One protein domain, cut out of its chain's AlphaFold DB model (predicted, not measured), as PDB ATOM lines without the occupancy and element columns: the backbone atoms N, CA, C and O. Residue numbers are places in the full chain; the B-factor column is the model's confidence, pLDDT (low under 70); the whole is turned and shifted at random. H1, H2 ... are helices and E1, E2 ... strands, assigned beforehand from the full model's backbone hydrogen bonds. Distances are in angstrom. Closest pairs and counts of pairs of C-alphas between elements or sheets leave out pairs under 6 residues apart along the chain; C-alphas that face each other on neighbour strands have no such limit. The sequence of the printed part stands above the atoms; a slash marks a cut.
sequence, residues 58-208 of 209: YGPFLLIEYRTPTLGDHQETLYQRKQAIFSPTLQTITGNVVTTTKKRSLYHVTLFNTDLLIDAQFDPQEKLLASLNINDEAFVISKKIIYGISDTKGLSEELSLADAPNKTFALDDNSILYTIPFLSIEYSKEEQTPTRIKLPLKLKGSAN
ATOM      1  N   TYR A  58      12.866   1.950 119.767       86.00
ATOM      2  CA  TYR A  58      13.529   1.489 118.554       86.00
ATOM      3  C   TYR A  58      12.860   0.215 118.038       86.00
ATOM      4  O   TYR A  58      12.852  -0.815 118.711       86.00
ATOM      5  N   GLY A  59      12.355   0.261 116.808       83.62
ATOM      6  CA  GLY A  59      11.708  -0.881 116.165       83.62
ATOM      7  C   GLY A  59      10.184  -0.854 116.296       83.62
ATOM      8  O   GLY A  59       9.608   0.227 116.456       83.62
ATOM      9  N   PRO A  60       9.513  -2.017 116.202       89.56
ATOM     10  CA  PRO A  60      10.062  -3.380 116.243       89.56
ATOM     11  C   PRO A  60      10.850  -3.766 114.990       89.56
ATOM     12  O   PRO A  60      10.573  -3.265 113.908       89.56
ATOM     13  N   PHE A  61      11.807  -4.681 115.136       90.31
ATOM     14  CA  PHE A  61      12.570  -5.256 114.026       90.31
ATOM     15  C   PHE A  61      12.507  -6.781 114.053       90.31
ATOM     16  O   PHE A  61      12.341  -7.385 115.112       90.31
ATOM     17  N   LEU A  62      12.693  -7.403 112.893       90.25
ATOM     18  CA  LEU A  62      12.845  -8.847 112.771       90.25
ATOM     19  C   LEU A  62      14.320  -9.185 112.534       90.25
ATOM     20  O   LEU A  62      14.908  -8.785 111.532       90.25
ATOM     21  N   LEU A  63      14.913  -9.921 113.465       89.50
ATOM     22  CA  LEU A  63      16.273 -10.432 113.413       89.50
ATOM     23  C   LEU A  63      16.250 -11.888 112.947       89.50
ATOM     24  O   LEU A  63      15.603 -12.736 113.559       89.50
ATOM     25  N   ILE A  64      16.997 -12.184 111.889       90.00
ATOM     26  CA  ILE A  64      17.213 -13.547 111.402       90.00
ATOM     27  C   ILE A  64      18.698 -13.863 111.515       90.00
ATOM     28  O   ILE A  64      19.540 -13.201 110.902       90.00
ATOM     29  N   GLU A  65      19.024 -14.896 112.286       89.81
ATOM     30  CA  GLU A  65      20.369 -15.451 112.347       89.81
ATOM     31  C   GLU A  65      20.466 -16.670 111.438       89.81
ATOM     32  O   GLU A  65      19.633 -17.576 111.497       89.81
ATOM     33  N   TYR A  66      21.509 -16.731 110.620       90.38
ATOM     34  CA  TYR A  66      21.679 -17.791 109.634       90.38
ATOM     35  C   TYR A  66      23.147 -18.156 109.433       90.38
ATOM     36  O   TYR A  66      24.062 -17.463 109.883       90.38
ATOM     37  N   ARG A  67      23.379 -19.291 108.776       90.12
ATOM     38  CA  ARG A  67      24.706 -19.757 108.376       90.12
ATOM     39  C   ARG A  67      24.883 -19.572 106.880       90.12
ATOM     40  O   ARG A  67      23.997 -19.926 106.113       90.12
ATOM     41  N   THR A  68      26.044 -19.084 106.463       87.69
ATOM     42  CA  THR A  68      26.442 -19.089 105.051       87.69
ATOM     43  C   THR A  68      27.634 -20.012 104.850       87.69
ATOM     44  O   THR A  68      28.594 -19.897 105.624       87.69
ATOM     45  N   PRO A  69      27.609 -20.896 103.837       85.75
ATOM     46  CA  PRO A  69      28.774 -21.691 103.493       85.75
ATOM     47  C   PRO A  69      29.889 -20.765 102.990       85.75
ATOM     48  O   PRO A  69      29.647 -19.837 102.218       85.75
ATOM     49  N   THR A  70      31.110 -21.011 103.441       83.81
ATOM     50  CA  THR A  70      32.330 -20.359 102.967       83.81
ATOM     51  C   THR A  70      33.378 -21.425 102.690       83.81
ATOM     52  O   THR A  70      33.422 -22.451 103.373       83.81
ATOM     53  N   LEU A  71      34.216 -21.199 101.681       82.06
ATOM     54  CA  LEU A  71      35.344 -22.083 101.411       82.06
ATOM     55  C   LEU A  71      36.449 -21.792 102.431       82.06
ATOM     56  O   LEU A  71      36.863 -20.642 102.569       82.06
ATOM     57  N   GLY A  72      36.886 -22.818 103.155       78.38
ATOM     58  CA  GLY A  72      38.102 -22.769 103.960       78.38
ATOM     59  C   GLY A  72      39.351 -22.966 103.101       78.38
ATOM     60  O   GLY A  72      39.275 -23.460 101.972       78.38
ATOM     61  N   ASP A  73      40.512 -22.632 103.662       78.94
ATOM     62  CA  ASP A  73      41.810 -22.685 102.970       78.94
ATOM     63  C   ASP A  73      42.162 -24.089 102.435       78.94
ATOM     64  O   ASP A  73      42.884 -24.222 101.450       78.94
ATOM     65  N   HIS A  74      41.599 -25.146 103.032       81.94
ATOM     66  CA  HIS A  74      41.793 -26.542 102.622       81.94
ATOM     67  C   HIS A  74      40.655 -27.111 101.751       81.94
ATOM     68  O   HIS A  74      40.456 -28.323 101.729       81.94
ATOM     69  N   GLN A  75      39.882 -26.268 101.052       77.81
ATOM     70  CA  GLN A  75      38.692 -26.673 100.271       77.81
ATOM     71  C   GLN A  75      37.579 -27.346 101.101       77.81
ATOM     72  O   GLN A  75      36.670 -27.972 100.555       77.81
ATOM     73  N   GLU A  76      37.608 -27.188 102.422       84.38
ATOM     74  CA  GLU A  76      36.519 -27.602 103.301       84.38
ATOM     75  C   GLU A  76      35.383 -26.569 103.290       84.38
ATOM     76  O   GLU A  76      35.608 -25.364 103.167       84.38
ATOM     77  N   THR A  77      34.138 -27.036 103.409       82.12
ATOM     78  CA  THR A  77      32.983 -26.141 103.559       82.12
ATOM     79  C   THR A  77      32.838 -25.761 105.027       82.12
ATOM     80  O   THR A  77      32.433 -26.583 105.850       82.12
ATOM     81  N   LEU A  78      33.147 -24.509 105.354       84.56
ATOM     82  CA  LEU A  78      32.920 -23.930 106.674       84.56
ATOM     83  C   LEU A  78      31.590 -23.174 106.692       84.56
ATOM     84  O   LEU A  78      31.123 -22.682 105.668       84.56
ATOM     85  N   TYR A  79      30.980 -23.043 107.868       84.94
ATOM     86  CA  TYR A  79      29.733 -22.296 108.040       84.94
ATOM     87  C   TYR A  79      29.980 -21.060 108.895       84.94
ATOM     88  O   TYR A  79      30.253 -21.165 110.091       84.94
ATOM     89  N   GLN A  80      29.839 -19.879 108.298       87.00
ATOM     90  CA  GLN A  80      29.927 -18.615 109.024       87.00
ATOM     91  C   GLN A  80      28.541 -18.198 109.519       87.00
ATOM     92  O   GLN A  80      27.584 -18.188 108.746       87.00
ATOM     93  N   ARG A  81      28.428 -17.821 110.799       88.81
ATOM     94  CA  ARG A  81      27.204 -17.230 111.357       88.81
ATOM     95  C   ARG A  81      27.082 -15.771 110.911       88.81
ATOM     96  O   ARG A  81      28.034 -15.008 111.055       88.81
ATOM     97  N   LYS A  82      25.910 -15.392 110.409       88.75
ATOM     98  CA  LYS A  82      25.541 -14.024 110.038       88.75
ATOM     99  C   LYS A  82      24.181 -13.666 110.625       88.75
ATOM    100  O   LYS A  82      23.388 -14.542 110.969       88.75
ATOM    101  N   GLN A  83      23.938 -12.370 110.738       88.69
ATOM    102  CA  GLN A  83      22.703 -11.799 111.258       88.69
ATOM    103  C   GLN A  83      22.168 -10.793 110.239       88.69
ATOM    104  O   GLN A  83      22.943 -10.052 109.632       88.69
ATOM    105  N   ALA A  84      20.855 -10.773 110.046       89.38
ATOM    106  CA  ALA A  84      20.161  -9.793 109.224       89.38
ATOM    107  C   ALA A  84      19.007  -9.178 110.014       89.38
ATOM    108  O   ALA A  84      18.270  -9.894 110.691       89.38
ATOM    109  N   ILE A  85      18.859  -7.857 109.917       89.62
ATOM    110  CA  ILE A  85      17.809  -7.094 110.592       89.62
ATOM    111  C   ILE A  85      16.876  -6.533 109.528       89.62
ATOM    112  O   ILE A  85      17.319  -5.842 108.610       89.62
ATOM    113  N   PHE A  86      15.584  -6.785 109.687       91.19
ATOM    114  CA  PHE A  86      14.541  -6.294 108.804       91.19
ATOM    115  C   PHE A  86      13.627  -5.330 109.547       91.19
ATOM    116  O   PHE A  86      13.164  -5.600 110.657       91.19
ATOM    117  N   SER A  87      13.371  -4.190 108.911       91.81
ATOM    118  CA  SER A  87      12.373  -3.226 109.368       91.81
ATOM    119  C   SER A  87      10.986  -3.624 108.866       91.81
ATOM    120  O   SER A  87      10.885  -4.286 107.829       91.81
ATOM    121  N   PRO A  88       9.917  -3.233 109.572       92.81
ATOM    122  CA  PRO A  88       8.564  -3.465 109.103       92.81
ATOM    123  C   PRO A  88       8.305  -2.665 107.823       92.81
ATOM    124  O   PRO A  88       8.733  -1.519 107.684       92.81
ATOM    125  N   THR A  89       7.573  -3.270 106.893       92.44
ATOM    126  CA  THR A  89       7.094  -2.635 105.662       92.44
ATOM    127  C   THR A  89       6.091  -1.523 105.975       92.44
ATOM    128  O   THR A  89       6.052  -0.505 105.285       92.44
ATOM    129  N   LEU A  90       5.291  -1.699 107.032       92.25
ATOM    130  CA  LEU A  90       4.379  -0.683 107.550       92.25
ATOM    131  C   LEU A  90       4.410  -0.686 109.077       92.25
ATOM    132  O   LEU A  90       4.352  -1.745 109.696       92.25
ATOM    133  N   GLN A  91       4.443   0.499 109.680       90.69
ATOM    134  CA  GLN A  91       4.372   0.667 111.127       90.69
ATOM    135  C   GLN A  91       3.422   1.807 111.477       90.69
ATOM    136  O   GLN A  91       3.540   2.911 110.949       90.69
ATOM    137  N   THR A  92       2.492   1.542 112.389       91.88
ATOM    138  CA  THR A  92       1.591   2.544 112.962       91.88
ATOM    139  C   THR A  92       1.678   2.485 114.479       91.88
ATOM    140  O   THR A  92       1.651   1.409 115.069       91.88
ATOM    141  N   ILE A  93       1.779   3.650 115.114       90.81
ATOM    142  CA  ILE A  93       1.774   3.782 116.570       90.81
ATOM    143  C   ILE A  93       0.563   4.628 116.936       90.81
ATOM    144  O   ILE A  93       0.458   5.783 116.526       90.81
ATOM    145  N   THR A  94      -0.357   4.051 117.696       91.38
ATOM    146  CA  THR A  94      -1.550   4.739 118.205       91.38
ATOM    147  C   THR A  94      -1.581   4.638 119.711       91.38
ATOM    148  O   THR A  94      -1.248   3.590 120.245       91.38
ATOM    149  N   GLY A  95      -2.010   5.677 120.411       88.12
ATOM    150  CA  GLY A  95      -2.095   5.604 121.860       88.12
ATOM    151  C   GLY A  95      -2.315   6.951 122.508       88.12
ATOM    152  O   GLY A  95      -2.374   7.980 121.832       88.12
ATOM    153  N   ASN A  96      -2.417   6.925 123.829       87.44
ATOM    154  CA  ASN A  96      -2.617   8.116 124.639       87.44
ATOM    155  C   ASN A  96      -1.382   8.387 125.494       87.44
ATOM    156  O   ASN A  96      -0.809   7.477 126.092       87.44
ATOM    157  N   VAL A  97      -1.011   9.662 125.582       87.44
ATOM    158  CA  VAL A  97       0.051  10.150 126.463       87.44
ATOM    159  C   VAL A  97      -0.591  11.041 127.514       87.44
ATOM    160  O   VAL A  97      -1.144  12.093 127.196       87.44
ATOM    161  N   VAL A  98      -0.529  10.616 128.772       86.50
ATOM    162  CA  VAL A  98      -1.050  11.365 129.917       86.50
ATOM    163  C   VAL A  98       0.120  11.972 130.672       86.50
ATOM    164  O   VAL A  98       0.940  11.258 131.246       86.50
ATOM    165  N   THR A  99       0.187  13.300 130.704       85.75
ATOM    166  CA  THR A  99       1.228  14.034 131.428       85.75
ATOM    167  C   THR A  99       0.718  14.537 132.771       85.75
ATOM    168  O   THR A  99      -0.411  15.009 132.886       85.75
ATOM    169  N   THR A 100       1.553  14.492 133.803       82.12
ATOM    170  CA  THR A 100       1.284  15.103 135.107       82.12
ATOM    171  C   THR A 100       2.517  15.851 135.579       82.12
ATOM    172  O   THR A 100       3.585  15.270 135.761       82.12
ATOM    173  N   THR A 101       2.367  17.145 135.836       80.88
ATOM    174  CA  THR A 101       3.437  17.944 136.428       80.88
ATOM    175  C   THR A 101       3.508  17.672 137.926       80.88
ATOM    176  O   THR A 101       2.548  17.908 138.664       80.88
ATOM    177  N   LYS A 102       4.654  17.188 138.405       75.38
ATOM    178  CA  LYS A 102       4.939  17.084 139.837       75.38
ATOM    179  C   LYS A 102       5.821  18.247 140.265       75.38
ATOM    180  O   LYS A 102       6.852  18.523 139.658       75.38
ATOM    181  N   LYS A 103       5.403  18.920 141.336       68.88
ATOM    182  CA  LYS A 103       6.152  20.011 141.957       68.88
ATOM    183  C   LYS A 103       6.995  19.470 143.109       68.88
ATOM    184  O   LYS A 103       6.458  18.871 144.040       68.88
ATOM    185  N   ARG A 104       8.302  19.721 143.069       64.50
ATOM    186  CA  ARG A 104       9.226  19.538 144.197       64.50
ATOM    187  C   ARG A 104       9.929  20.875 144.436       64.50
ATOM    188  O   ARG A 104      10.750  21.311 143.637       64.50
ATOM    189  N   SER A 105       9.582  21.540 145.543       67.62
ATOM    190  CA  SER A 105      10.059  22.892 145.884       67.62
ATOM    191  C   SER A 105       9.699  23.938 144.806       67.62
ATOM    192  O   SER A 105       8.513  24.135 144.528       67.62
ATOM    193  N   LEU A 106      10.687  24.610 144.204       60.91
ATOM    194  CA  LEU A 106      10.527  25.582 143.111       60.91
ATOM    195  C   LEU A 106      10.547  24.948 141.709       60.91
ATOM    196  O   LEU A 106      10.320  25.655 140.729       60.91
ATOM    197  N   TYR A 107      10.805  23.641 141.604       65.94
ATOM    198  CA  TYR A 107      10.980  22.951 140.328       65.94
ATOM    199  C   TYR A 107       9.771  22.094 139.968       65.94
ATOM    200  O   TYR A 107       9.102  21.507 140.827       65.94
ATOM    201  N   HIS A 108       9.508  22.042 138.668       68.81
ATOM    202  CA  HIS A 108       8.457  21.247 138.062       68.81
ATOM    203  C   HIS A 108       9.126  20.176 137.211       68.81
ATOM    204  O   HIS A 108       9.999  20.491 136.410       68.81
ATOM    205  N   VAL A 109       8.724  18.924 137.399       73.31
ATOM    206  CA  VAL A 109       9.116  17.828 136.510       73.31
ATOM    207  C   VAL A 109       7.856  17.294 135.857       73.31
ATOM    208  O   VAL A 109       6.854  17.038 136.538       73.31
ATOM    209  N   THR A 110       7.888  17.154 134.536       80.69
ATOM    210  CA  THR A 110       6.774  16.581 133.786       80.69
ATOM    211  C   THR A 110       6.937  15.072 133.780       80.69
ATOM    212  O   THR A 110       7.875  14.538 133.194       80.69
ATOM    213  N   LEU A 111       6.034  14.378 134.461       84.50
ATOM    214  CA  LEU A 111       5.923  12.929 134.369       84.50
ATOM    215  C   LEU A 111       4.954  12.587 133.250       84.50
ATOM    216  O   LEU A 111       3.959  13.291 133.062       84.50
ATOM    217  N   PHE A 112       5.201  11.494 132.547       83.81
ATOM    218  CA  PHE A 112       4.267  10.966 131.567       83.81
ATOM    219  C   PHE A 112       4.002   9.487 131.820       83.81
ATOM    220  O   PHE A 112       4.875   8.748 132.270       83.81
ATOM    221  N   ASN A 113       2.781   9.073 131.506       87.69
ATOM    222  CA  ASN A 113       2.408   7.682 131.320       87.69
ATOM    223  C   ASN A 113       1.833   7.548 129.918       87.69
ATOM    224  O   ASN A 113       1.120   8.435 129.443       87.69
ATOM    225  N   THR A 114       2.142   6.446 129.260       86.88
ATOM    226  CA  THR A 114       1.661   6.154 127.917       86.88
ATOM    227  C   THR A 114       0.948   4.819 127.908       86.88
ATOM    228  O   THR A 114       1.346   3.896 128.617       86.88
ATOM    229  N   ASP A 115      -0.099   4.744 127.101       89.56
ATOM    230  CA  ASP A 115      -0.735   3.499 126.695       89.56
ATOM    231  C   ASP A 115      -0.718   3.486 125.167       89.56
ATOM    232  O   ASP A 115      -1.492   4.203 124.519       89.56
ATOM    233  N   LEU A 116       0.280   2.802 124.609       89.69
ATOM    234  CA  LEU A 116       0.572   2.759 123.183       89.69
ATOM    235  C   LEU A 116       0.246   1.376 122.629       89.69
ATOM    236  O   LEU A 116       0.493   0.357 123.258       89.69
ATOM    237  N   LEU A 117      -0.237   1.340 121.398       91.19
ATOM    238  CA  LEU A 117      -0.377   0.149 120.585       91.19
ATOM    239  C   LEU A 117       0.456   0.348 119.325       91.19
ATOM    240  O   LEU A 117       0.183   1.242 118.517       91.19
ATOM    241  N   ILE A 118       1.474  -0.491 119.172       91.00
ATOM    242  CA  ILE A 118       2.325  -0.514 117.988       91.00
ATOM    243  C   ILE A 118       1.845  -1.648 117.095       91.00
ATOM    244  O   ILE A 118       1.847  -2.808 117.500       91.00
ATOM    245  N   ASP A 119       1.434  -1.305 115.883       93.19
ATOM    246  CA  ASP A 119       1.019  -2.238 114.846       93.19
ATOM    247  C   ASP A 119       2.076  -2.222 113.742       93.19
ATOM    248  O   ASP A 119       2.307  -1.187 113.110       93.19
ATOM    249  N   ALA A 120       2.763  -3.344 113.555       93.31
ATOM    250  CA  ALA A 120       3.847  -3.462 112.592       93.31
ATOM    251  C   ALA A 120       3.611  -4.651 111.664       93.31
ATOM    252  O   ALA A 120       3.272  -5.747 112.109       93.31
ATOM    253  N   GLN A 121       3.819  -4.433 110.369       93.50
ATOM    254  CA  GLN A 121       3.699  -5.441 109.327       93.50
ATOM    255  C   GLN A 121       5.064  -5.689 108.690       93.50
ATOM    256  O   GLN A 121       5.724  -4.747 108.260       93.50
ATOM    257  N   PHE A 122       5.462  -6.950 108.599       92.50
ATOM    258  CA  PHE A 122       6.697  -7.402 107.971       92.50
ATOM    259  C   PHE A 122       6.405  -8.085 106.638       92.50
ATOM    260  O   PHE A 122       5.298  -8.570 106.391       92.50
ATOM    261  N   ASP A 123       7.418  -8.136 105.780       92.62
ATOM    262  CA  ASP A 123       7.373  -8.993 104.602       92.62
ATOM    263  C   ASP A 123       7.292 -10.481 105.011       92.62
ATOM    264  O   ASP A 123       7.811 -10.860 106.066       92.62
ATOM    265  N   PRO A 124       6.663 -11.344 104.189       90.25
ATOM    266  CA  PRO A 124       6.621 -12.785 104.441       90.25
ATOM    267  C   PRO A 124       8.020 -13.402 104.574       90.25
ATOM    268  O   PRO A 124       8.958 -12.974 103.892       90.25
ATOM    269  N   GLN A 125       8.142 -14.438 105.412       87.38
ATOM    270  CA  GLN A 125       9.416 -15.101 105.718       87.38
ATOM    271  C   GLN A 125      10.156 -15.529 104.444       87.38
ATOM    272  O   GLN A 125      11.365 -15.337 104.341       87.38
ATOM    273  N   GLU A 126       9.440 -16.046 103.448       88.44
ATOM    274  CA  GLU A 126      10.013 -16.545 102.198       88.44
ATOM    275  C   GLU A 126      10.720 -15.430 101.420       88.44
ATOM    276  O   GLU A 126      11.819 -15.621 100.904       88.44
ATOM    277  N   LYS A 127      10.123 -14.231 101.381       90.31
ATOM    278  CA  LYS A 127      10.709 -13.059 100.717       90.31
ATOM    279  C   LYS A 127      11.948 -12.566 101.462       90.31
ATOM    280  O   LYS A 127      12.940 -12.193 100.834       90.31
ATOM    281  N   LEU A 128      11.903 -12.585 102.793       89.88
ATOM    282  CA  LEU A 128      13.025 -12.189 103.639       89.88
ATOM    283  C   LEU A 128      14.212 -13.147 103.478       89.88
ATOM    284  O   LEU A 128      15.328 -12.692 103.235       89.88
ATOM    285  N   LEU A 129      13.979 -14.460 103.530       90.19
ATOM    286  CA  LEU A 129      15.020 -15.473 103.326       90.19
ATOM    287  C   LEU A 129      15.589 -15.427 101.902       90.19
ATOM    288  O   LEU A 129      16.811 -15.472 101.732       90.19
ATOM    289  N   ALA A 130      14.739 -15.225 100.890       90.44
ATOM    290  CA  ALA A 130      15.179 -15.047  99.509       90.44
ATOM    291  C   ALA A 130      16.101 -13.827  99.342       90.44
ATOM    292  O   ALA A 130      17.090 -13.908  98.618       90.44
ATOM    293  N   SER A 131      15.840 -12.721 100.052       90.56
ATOM    294  CA  SER A 131      16.714 -11.534 100.030       90.56
ATOM    295  C   SER A 131      18.108 -11.779 100.626       90.56
ATOM    296  O   SER A 131      19.049 -11.045 100.328       90.56
ATOM    297  N   LEU A 132      18.251 -12.831 101.438       88.19
ATOM    298  CA  LEU A 132      19.518 -13.287 102.017       88.19
ATOM    299  C   LEU A 132      20.179 -14.399 101.191       88.19
ATOM    300  O   LEU A 132      21.196 -14.949 101.616       88.19
ATOM    301  N   ASN A 133      19.608 -14.744 100.033       87.62
ATOM    302  CA  ASN A 133      19.982 -15.896  99.214       87.62
ATOM    303  C   ASN A 133      19.917 -17.231  99.988       87.62
ATOM    304  O   ASN A 133      20.706 -18.143  99.736       87.62
ATOM    305  N   ILE A 134      18.985 -17.347 100.940       86.50
ATOM    306  CA  ILE A 134      18.742 -18.565 101.717       86.50
ATOM    307  C   ILE A 134      17.537 -19.278 101.110       86.50
ATOM    308  O   ILE A 134      16.405 -18.827 101.251       86.50
ATOM    309  N   ASN A 135      17.790 -20.407 100.451       82.12
ATOM    310  CA  ASN A 135      16.739 -21.233  99.845       82.12
ATOM    311  C   ASN A 135      16.339 -22.430 100.722       82.12
ATOM    312  O   ASN A 135      15.336 -23.079 100.448       82.12
ATOM    313  N   ASP A 136      17.136 -22.736 101.747       83.19
ATOM    314  CA  ASP A 136      16.929 -23.861 102.654       83.19
ATOM    315  C   ASP A 136      16.888 -23.350 104.102       83.19
ATOM    316  O   ASP A 136      17.843 -22.747 104.604       83.19
ATOM    317  N   GLU A 137      15.763 -23.585 104.777       81.25
ATOM    318  CA  GLU A 137      15.545 -23.171 106.165       81.25
ATOM    319  C   GLU A 137      16.498 -23.859 107.151       81.25
ATOM    320  O   GLU A 137      16.713 -23.343 108.249       81.25
ATOM    321  N   ALA A 138      17.155 -24.962 106.770       83.81
ATOM    322  CA  ALA A 138      18.170 -25.618 107.594       83.81
ATOM    323  C   ALA A 138      19.341 -24.684 107.954       83.81
ATOM    324  O   ALA A 138      19.974 -24.845 109.006       83.81
ATOM    325  N   PHE A 139      19.614 -23.680 107.114       86.25
ATOM    326  CA  PHE A 139      20.645 -22.674 107.362       86.25
ATOM    327  C   PHE A 139      20.214 -21.610 108.379       86.25
ATOM    328  O   PHE A 139      21.075 -20.910 108.919       86.25
ATOM    329  N   VAL A 140      18.919 -21.498 108.685       88.50
ATOM    330  CA  VAL A 140      18.399 -20.585 109.705       88.50
ATOM    331  C   VAL A 140      18.717 -21.146 111.094       88.50
ATOM    332  O   VAL A 140      18.471 -22.313 111.417       88.50
ATOM    333  N   ILE A 141      19.320 -20.309 111.934       87.50
ATOM    334  CA  ILE A 141      19.674 -20.637 113.317       87.50
ATOM    335  C   ILE A 141      18.538 -20.228 114.245       87.50
ATOM    336  O   ILE A 141      18.065 -21.063 115.010       87.50
ATOM    337  N   SER A 142      18.129 -18.965 114.179       87.50
ATOM    338  CA  SER A 142      17.110 -18.390 115.050       87.50
ATOM    339  C   SER A 142      16.400 -17.239 114.341       87.50
ATOM    340  O   SER A 142      16.931 -16.621 113.411       87.50
ATOM    341  N   LYS A 143      15.170 -16.982 114.776       89.12
ATOM    342  CA  LYS A 143      14.324 -15.891 114.294       89.12
ATOM    343  C   LYS A 143      13.807 -15.170 115.527       89.12
ATOM    344  O   LYS A 143      13.227 -15.802 116.407       89.12
ATOM    345  N   LYS A 144      14.043 -13.867 115.622       88.62
ATOM    346  CA  LYS A 144      13.692 -13.078 116.803       88.62
ATOM    347  C   LYS A 144      13.017 -11.787 116.395       88.62
ATOM    348  O   LYS A 144      13.471 -11.118 115.474       88.62
ATOM    349  N   ILE A 145      11.968 -11.404 117.105       88.38
ATOM    350  CA  ILE A 145      11.460 -10.034 117.034       88.38
ATOM    351  C   ILE A 145      12.136  -9.264 118.148       88.38
ATOM    352  O   ILE A 145      12.048  -9.674 119.301       88.38
ATOM    353  N   ILE A 146      12.807  -8.174 117.798       87.81
ATOM    354  CA  ILE A 146      13.539  -7.332 118.737       87.81
ATOM    355  C   ILE A 146      12.881  -5.957 118.834       87.81
ATOM    356  O   ILE A 146      12.371  -5.408 117.852       87.81
ATOM    357  N   TYR A 147      12.923  -5.383 120.026       87.31
ATOM    358  CA  TYR A 147      12.384  -4.070 120.327       87.31
ATOM    359  C   TYR A 147      13.314  -3.361 121.309       87.31
ATOM    360  O   TYR A 147      13.545  -3.844 122.415       87.31
ATOM    361  N   GLY A 148      13.901  -2.246 120.894       85.31
ATOM    362  CA  GLY A 148      14.832  -1.484 121.720       85.31
ATOM    363  C   GLY A 148      14.107  -0.431 122.547       85.31
ATOM    364  O   GLY A 148      13.245   0.288 122.038       85.31
ATOM    365  N   ILE A 149      14.499  -0.301 123.809       84.12
ATOM    366  CA  ILE A 149      14.044   0.763 124.707       84.12
ATOM    367  C   ILE A 149      15.266   1.428 125.335       84.12
ATOM    368  O   ILE A 149      16.224   0.750 125.680       84.12
ATOM    369  N   SER A 150      15.279   2.754 125.469       82.31
ATOM    370  CA  SER A 150      16.440   3.450 126.048       82.31
ATOM    371  C   SER A 150      16.646   3.167 127.538       82.31
ATOM    372  O   SER A 150      17.785   3.185 127.998       82.31
ATOM    373  N   ASP A 151      15.574   2.919 128.295       76.88
ATOM    374  CA  ASP A 151      15.640   2.617 129.726       76.88
ATOM    375  C   ASP A 151      14.527   1.637 130.129       76.88
ATOM    376  O   ASP A 151      13.346   1.976 130.213       76.88
ATOM    377  N   THR A 152      14.917   0.398 130.427       75.62
ATOM    378  CA  THR A 152      13.994  -0.685 130.797       75.62
ATOM    379  C   THR A 152      13.217  -0.407 132.086       75.62
ATOM    380  O   THR A 152      12.144  -0.977 132.272       75.62
ATOM    381  N   LYS A 153      13.678   0.509 132.954       76.75
ATOM    382  CA  LYS A 153      12.945   0.915 134.172       76.75
ATOM    383  C   LYS A 153      11.667   1.698 133.861       76.75
ATOM    384  O   LYS A 153      10.773   1.780 134.710       76.75
ATOM    385  N   GLY A 154      11.588   2.288 132.667       75.75
ATOM    386  CA  GLY A 154      10.405   2.988 132.170       75.75
ATOM    387  C   GLY A 154       9.273   2.049 131.754       75.75
ATOM    388  O   GLY A 154       8.138   2.496 131.599       75.75
ATOM    389  N   LEU A 155       9.538   0.749 131.608       80.94
ATOM    390  CA  LEU A 155       8.515  -0.236 131.282       80.94
ATOM    391  C   LEU A 155       7.663  -0.526 132.530       80.94
ATOM    392  O   LEU A 155       8.183  -0.926 133.572       80.94
ATOM    393  N   SER A 156       6.354  -0.273 132.459       72.81
ATOM    394  CA  SER A 156       5.469  -0.460 133.620       72.81
ATOM    395  C   SER A 156       4.928  -1.882 133.758       72.81
ATOM    396  O   SER A 156       4.550  -2.274 134.856       72.81
ATOM    397  N   GLU A 157       4.864  -2.629 132.657       77.69
ATOM    398  CA  GLU A 157       4.308  -3.984 132.580       77.69
ATOM    399  C   GLU A 157       5.177  -4.858 131.670       77.69
ATOM    400  O   GLU A 157       5.869  -4.346 130.794       77.69
ATOM    401  N   GLU A 158       5.136  -6.176 131.861       79.06
ATOM    402  CA  GLU A 158       5.849  -7.104 130.984       79.06
ATOM    403  C   GLU A 158       5.329  -6.984 129.546       79.06
ATOM    404  O   GLU A 158       4.124  -6.995 129.284       79.06
ATOM    405  N   LEU A 159       6.259  -6.832 128.607       82.12
ATOM    406  CA  LEU A 159       5.929  -6.640 127.207       82.12
ATOM    407  C   LEU A 159       5.531  -7.989 126.599       82.12
ATOM    408  O   LEU A 159       6.298  -8.946 126.659       82.12
ATOM    409  N   SER A 160       4.350  -8.067 125.993       84.06
ATOM    410  CA  SER A 160       3.835  -9.274 125.334       84.06
ATOM    411  C   SER A 160       3.151  -8.917 124.020       84.06
ATOM    412  O   SER A 160       2.765  -7.768 123.798       84.06
ATOM    413  N   LEU A 161       3.017  -9.888 123.121       83.69
ATOM    414  CA  LEU A 161       2.258  -9.693 121.886       83.69
ATOM    415  C   LEU A 161       0.757  -9.732 122.190       83.69
ATOM    416  O   LEU A 161       0.296 -10.637 122.881       83.69
ATOM    417  N   ALA A 162      -0.027  -8.814 121.618       82.56
ATOM    418  CA  ALA A 162      -1.483  -8.820 121.797       82.56
ATOM    419  C   ALA A 162      -2.128 -10.111 121.268       82.56
ATOM    420  O   ALA A 162      -3.073 -10.620 121.864       82.56
ATOM    421  N   ASP A 163      -1.600 -10.641 120.162       77.69
ATOM    422  CA  ASP A 163      -2.118 -11.851 119.518       77.69
ATOM    423  C   ASP A 163      -1.572 -13.145 120.163       77.69
ATOM    424  O   ASP A 163      -2.117 -14.225 119.942       77.69
ATOM    425  N   ALA A 164      -0.514 -13.047 120.977       79.12
ATOM    426  CA  ALA A 164       0.124 -14.169 121.668       79.12
ATOM    427  C   ALA A 164       0.604 -13.736 123.069       79.12
ATOM    428  O   ALA A 164       1.805 -13.549 123.283       79.12
ATOM    429  N   PRO A 165      -0.315 -13.572 124.041       75.19
ATOM    430  CA  PRO A 165       0.004 -13.012 125.358       75.19
ATOM    431  C   PRO A 165       0.922 -13.912 126.201       75.19
ATOM    432  O   PRO A 165       1.521 -13.459 127.168       75.19
ATOM    433  N   ASN A 166       1.053 -15.187 125.833       77.31
ATOM    434  CA  ASN A 166       1.977 -16.143 126.437       77.31
ATOM    435  C   ASN A 166       3.428 -15.992 125.950       77.31
ATOM    436  O   ASN A 166       4.317 -16.621 126.521       77.31
ATOM    437  N   LYS A 167       3.676 -15.205 124.894       77.31
ATOM    438  CA  LYS A 167       5.024 -14.852 124.445       77.31
ATOM    439  C   LYS A 167       5.387 -13.479 124.994       77.31
ATOM    440  O   LYS A 167       4.925 -12.456 124.484       77.31
ATOM    441  N   THR A 168       6.213 -13.473 126.031       80.50
ATOM    442  CA  THR A 168       6.733 -12.248 126.634       80.50
ATOM    443  C   THR A 168       8.126 -11.946 126.107       80.50
ATOM    444  O   THR A 168       8.900 -12.849 125.780       80.50
ATOM    445  N   PHE A 169       8.433 -10.661 125.963       82.19
ATOM    446  CA  PHE A 169       9.767 -10.242 125.573       82.19
ATOM    447  C   PHE A 169      10.708 -10.340 126.774       82.19
ATOM    448  O   PHE A 169      10.425  -9.793 127.840       82.19
ATOM    449  N   ALA A 170      11.861 -10.965 126.567       83.06
ATOM    450  CA  ALA A 170      12.944 -11.008 127.542       83.06
ATOM    451  C   ALA A 170      14.062 -10.037 127.149       83.06
ATOM    452  O   ALA A 170      14.170  -9.645 125.988       83.06
ATOM    453  N   LEU A 171      14.906  -9.648 128.106       79.25
ATOM    454  CA  LEU A 171      16.116  -8.884 127.805       79.25
ATOM    455  C   LEU A 171      17.034  -9.721 126.899       79.25
ATOM    456  O   LEU A 171      17.342 -10.867 127.221       79.25
ATOM    457  N   ASP A 172      17.448  -9.161 125.765       72.50
ATOM    458  CA  ASP A 172      18.328  -9.834 124.814       72.50
ATOM    459  C   ASP A 172      19.794  -9.519 125.123       72.50
ATOM    460  O   ASP A 172      20.320  -8.462 124.754       72.50
ATOM    461  N   ASP A 173      20.460 -10.469 125.780       62.12
ATOM    462  CA  ASP A 173      21.885 -10.397 126.121       62.12
ATOM    463  C   ASP A 173      22.808 -10.439 124.884       62.12
ATOM    464  O   ASP A 173      23.988 -10.102 124.983       62.12
ATOM    465  N   ASN A 174      22.297 -10.807 123.699       59.53
ATOM    466  CA  ASN A 174      23.057 -10.851 122.441       59.53
ATOM    467  C   ASN A 174      22.808  -9.617 121.564       59.53
ATOM    468  O   ASN A 174      22.784  -9.700 120.332       59.53
ATOM    469  N   SER A 175      22.597  -8.463 122.196       55.62
ATOM    470  CA  SER A 175      22.178  -7.240 121.523       55.62
ATOM    471  C   SER A 175      23.206  -6.803 120.471       55.62
ATOM    472  O   SER A 175      24.337  -6.425 120.763       55.62
ATOM    473  N   ILE A 176      22.764  -6.818 119.215       59.47
ATOM    474  CA  ILE A 176      23.480  -6.408 117.992       59.47
ATOM    475  C   ILE A 176      24.094  -5.001 118.092       59.47
ATOM    476  O   ILE A 176      25.041  -4.668 117.382       59.47
ATOM    477  N   LEU A 177      23.536  -4.169 118.975       58.81
ATOM    478  CA  LEU A 177      24.020  -2.844 119.327       58.81
ATOM    479  C   LEU A 177      24.194  -2.807 120.851       58.81
ATOM    480  O   LEU A 177      23.232  -2.573 121.574       58.81
ATOM    481  N   TYR A 178      25.424  -2.991 121.338       58.75
ATOM    482  CA  TYR A 178      25.782  -2.974 122.770       58.75
ATOM    483  C   TYR A 178      25.406  -1.680 123.523       58.75
ATOM    484  O   TYR A 178      25.623  -1.567 124.727       58.75
ATOM    485  N   THR A 179      24.892  -0.670 122.820       64.81
ATOM    486  CA  THR A 179      24.572   0.654 123.359       64.81
ATOM    487  C   THR A 179      23.118   0.785 123.819       64.81
ATOM    488  O   THR A 179      22.822   1.693 124.590       64.81
ATOM    489  N   ILE A 180      22.202  -0.079 123.362       69.19
ATOM    490  CA  ILE A 180      20.767   0.017 123.680       69.19
ATOM    491  C   ILE A 180      20.275  -1.361 124.134       69.19
ATOM    492  O   ILE A 180      20.523  -2.334 123.421       69.19
ATOM    493  N   PRO A 181      19.571  -1.484 125.275       73.62
ATOM    494  CA  PRO A 181      18.988  -2.756 125.665       73.62
ATOM    495  C   PRO A 181      17.836  -3.106 124.717       73.62
ATOM    496  O   PRO A 181      16.896  -2.329 124.522       73.62
ATOM    497  N   PHE A 182      17.920  -4.295 124.125       80.25
ATOM    498  CA  PHE A 182      16.852  -4.859 123.313       80.25
ATOM    499  C   PHE A 182      16.065  -5.866 124.132       80.25
ATOM    500  O   PHE A 182      16.618  -6.641 124.904       80.25
ATOM    501  N   LEU A 183      14.758  -5.838 123.946       83.12
ATOM    502  CA  LEU A 183      13.831  -6.864 124.366       83.12
ATOM    503  C   LEU A 183      13.573  -7.759 123.154       83.12
ATOM    504  O   LEU A 183      13.369  -7.231 122.058       83.12
ATOM    505  N   SER A 184      13.568  -9.082 123.307       82.19
ATOM    506  CA  SER A 184      13.292  -9.988 122.193       82.19
ATOM    507  C   SER A 184      12.335 -11.129 122.520       82.19
ATOM    508  O   SER A 184      12.244 -11.600 123.653       82.19
ATOM    509  N   ILE A 185      11.592 -11.551 121.494       84.44
ATOM    510  CA  ILE A 185      10.819 -12.795 121.467       84.44
ATOM    511  C   ILE A 185      11.446 -13.703 120.423       84.44
ATOM    512  O   ILE A 185      11.538 -13.334 119.248       84.44
ATOM    513  N   GLU A 186      11.827 -14.902 120.846       83.94
ATOM    514  CA  GLU A 186      12.361 -15.930 119.965       83.94
ATOM    515  C   GLU A 186      11.243 -16.800 119.376       83.94
ATOM    516  O   GLU A 186      10.261 -17.157 120.035       83.94
ATOM    517  N   TYR A 187      11.394 -17.121 118.097       81.12
ATOM    518  CA  TYR A 187      10.557 -18.055 117.361       81.12
ATOM    519  C   TYR A 187      11.374 -19.309 117.086       81.12
ATOM    520  O   TYR A 187      12.531 -19.227 116.660       81.12
ATOM    521  N   SER A 188      10.763 -20.474 117.326       72.50
ATOM    522  CA  SER A 188      11.402 -21.748 116.998       72.50
ATOM    523  C   SER A 188      11.660 -21.841 115.491       72.50
ATOM    524  O   SER A 188      11.017 -21.161 114.687       72.50
ATOM    525  N   LYS A 189      12.586 -22.713 115.082       67.94
ATOM    526  CA  LYS A 189      12.905 -22.924 113.663       67.94
ATOM    527  C   LYS A 189      11.669 -23.295 112.844       67.94
ATOM    528  O   LYS A 189      11.477 -22.728 111.773       67.94
ATOM    529  N   GLU A 190      10.822 -24.167 113.390       67.25
ATOM    530  CA  GLU A 190       9.593 -24.654 112.745       67.25
ATOM    531  C   GLU A 190       8.439 -23.638 112.769       67.25
ATOM    532  O   GLU A 190       7.445 -23.808 112.067       67.25
ATOM    533  N   GLU A 191       8.538 -22.584 113.580       76.00
ATOM    534  CA  GLU A 191       7.475 -21.599 113.736       76.00
ATOM    535  C   GLU A 191       7.665 -20.462 112.732       76.00
ATOM    536  O   GLU A 191       8.733 -19.850 112.672       76.00
ATOM    537  N   GLN A 192       6.646 -20.158 111.932       75.38
ATOM    538  CA  GLN A 192       6.716 -19.033 111.001       75.38
ATOM    539  C   GLN A 192       6.745 -17.704 111.756       75.38
ATOM    540  O   GLN A 192       6.029 -17.508 112.740       75.38
ATOM    541  N   THR A 193       7.559 -16.766 111.275       78.69
ATOM    542  CA  THR A 193       7.545 -15.400 111.806       78.69
ATOM    543  C   THR A 193       6.238 -14.710 111.420       78.69
ATOM    544  O   THR A 193       5.839 -14.787 110.255       78.69
ATOM    545  N   PRO A 194       5.575 -14.004 112.347       81.56
ATOM    546  CA  PRO A 194       4.308 -13.353 112.054       81.56
ATOM    547  C   PRO A 194       4.495 -12.222 111.040       81.56
ATOM    548  O   PRO A 194       5.384 -11.383 111.166       81.56
ATOM    549  N   THR A 195       3.601 -12.159 110.052       87.00
ATOM    550  CA  THR A 195       3.565 -11.070 109.059       87.00
ATOM    551  C   THR A 195       3.065  -9.762 109.665       87.00
ATOM    552  O   THR A 195       3.355  -8.690 109.147       87.00
ATOM    553  N   ARG A 196       2.301  -9.816 110.758       90.06
ATOM    554  CA  ARG A 196       1.808  -8.643 111.480       90.06
ATOM    555  C   ARG A 196       1.913  -8.892 112.972       90.06
ATOM    556  O   ARG A 196       1.570  -9.975 113.431       90.06
ATOM    557  N   ILE A 197       2.355  -7.883 113.707       89.25
ATOM    558  CA  ILE A 197       2.418  -7.906 115.161       89.25
ATOM    559  C   ILE A 197       1.719  -6.692 115.741       89.25
ATOM    560  O   ILE A 197       1.798  -5.585 115.206       89.25
ATOM    561  N   LYS A 198       1.070  -6.917 116.878       89.50
ATOM    562  CA  LYS A 198       0.499  -5.876 117.716       89.50
ATOM    563  C   LYS A 198       1.147  -5.929 119.084       89.50
ATOM    564  O   LYS A 198       1.111  -6.959 119.755       89.50
ATOM    565  N   LEU A 199       1.739  -4.813 119.475       88.19
ATOM    566  CA  LEU A 199       2.536  -4.684 120.680       88.19
ATOM    567  C   LEU A 199       1.924  -3.591 121.569       88.19
ATOM    568  O   LEU A 199       2.161  -2.403 121.318       88.19
ATOM    569  N   PRO A 200       1.097  -3.963 122.562       88.19
ATOM    570  CA  PRO A 200       0.649  -3.042 123.590       88.19
ATOM    571  C   PRO A 200       1.843  -2.693 124.478       88.19
ATOM    572  O   PRO A 200       2.543  -3.567 124.984       88.19
ATOM    573  N   LEU A 201       2.093  -1.402 124.644       87.25
ATOM    574  CA  LEU A 201       3.260  -0.877 125.320       87.25
ATOM    575  C   LEU A 201       2.836   0.227 126.280       87.25
ATOM    576  O   LEU A 201       2.401   1.303 125.870       87.25
ATOM    577  N   LYS A 202       3.025  -0.041 127.571       87.94
ATOM    578  CA  LYS A 202       2.828   0.948 128.624       87.94
ATOM    579  C   LYS A 202       4.171   1.408 129.161       87.94
ATOM    580  O   LYS A 202       4.963   0.611 129.671       87.94
ATOM    581  N   LEU A 203       4.422   2.705 129.025       87.00
ATOM    582  CA  LEU A 203       5.661   3.335 129.477       87.00
ATOM    583  C   LEU A 203       5.364   4.455 130.445       87.00
ATOM    584  O   LEU A 203       4.425   5.229 130.249       87.00
ATOM    585  N   LYS A 204       6.253   4.597 131.413       87.38
ATOM    586  CA  LYS A 204       6.380   5.760 132.274       87.38
ATOM    587  C   LYS A 204       7.753   6.387 132.080       87.38
ATOM    588  O   LYS A 204       8.729   5.711 131.754       87.38
ATOM    589  N   GLY A 205       7.815   7.688 132.285       84.94
ATOM    590  CA  GLY A 205       9.074   8.405 132.267       84.94
ATOM    591  C   GLY A 205       8.914   9.827 132.757       84.94
ATOM    592  O   GLY A 205       7.817  10.304 133.069       84.94
ATOM    593  N   SER A 206      10.044  10.510 132.814       81.44
ATOM    594  CA  SER A 206      10.115  11.936 133.081       81.44
ATOM    595  C   SER A 206      10.689  12.671 131.877       81.44
ATOM    596  O   SER A 206      11.576  12.174 131.183       81.44
ATOM    597  N   ALA A 207      10.140  13.849 131.607       76.25
ATOM    598  CA  ALA A 207      10.629  14.773 130.600       76.25
ATOM    599  C   ALA A 207      10.989  16.096 131.282       76.25
ATOM    600  O   ALA A 207      10.227  16.619 132.107       76.25
ATOM    601  N   ASN A 208      12.152  16.631 130.921       63.19
ATOM    602  CA  ASN A 208      12.578  17.949 131.363       63.19
ATOM    603  C   ASN A 208      11.899  18.994 130.470       63.19
ATOM    604  O   ASN A 208      12.087  18.976 129.254       63.19
TER     605      ASN A 208
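AT A GLANCE: This is residues 58 to 208 of the 209 residues of the protein "Inner membrane CreD family protein" of Myroides sp. WP-1 (UniProt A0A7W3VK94). Two twisted sheets set end to end make a long rod, drawn out at one end by the hairpin E1 and E2 and at the other by the hairpin E3 and E4. H1 covers part of the first sheet, which is curled; short E6 lies between two long links. The printed part has 151 residues, with one named helix and eight named strands, in the order E1 E2 E3 E4 H1 E5 E6 E7 E8, mostly strand. Both sheets, E2 E1 E5 E7 and E3 E4 E8, are antiparallel. The whole is loose, with a radius of gyration of the C-alphas of 19.3 A and spans of 73 by 32 by 25 A.

HOW THE PARTS SIT: Begin with E1, residues 58 to 71, which forms a hairpin with E2, residues 77 to 86; N 66 and O 82 are within hydrogen-bond range at 2.9 A. Next, E3, residues 90 to 104, forms a hairpin with E4, residues 107 to 121, with N 98 and O 113 at 2.8 A. The closest C-alphas of E1 and E4 are those of Pro 60 and Ala 120, 7.2 A apart. H1, residues 125 to 131, is on the first sheet over E1, at a height over the sheet of 9.7 A; its O i to N i+4 pairs are within hydrogen-bond range. E5, residues 140 to 149, is antiparallel to E1, with N 63 and O 144 at 2.7 A. E6, residues 164 to 168, pairs with no named strand. E7, residues 182 to 187, is antiparallel to E5, with N 147 and O 183 at 2.8 A. E8, residues 196 to 207, is antiparallel to E4, with N 116 and O 201 at 2.9 A.

IN THESE COORDINATES: Find C-alpha 58 at (13.529, 1.489, 118.554); E1 runs 36.4 A from there. E3 measures 42.1 A, E4 42.7 A and E8 31.5 A, ending at C-alpha 207, (10.629, 14.773, 130.600).

THE WHOLE: The C-alphas farthest apart, of Gln 75 and Leu 106, are 73.2 A apart. The printed part has no cut. Links E5 to E6 and E6 to E7 are long. Confidence is under 70 at residues 103 to 108, 173 to 180, 189 to 190 and 208.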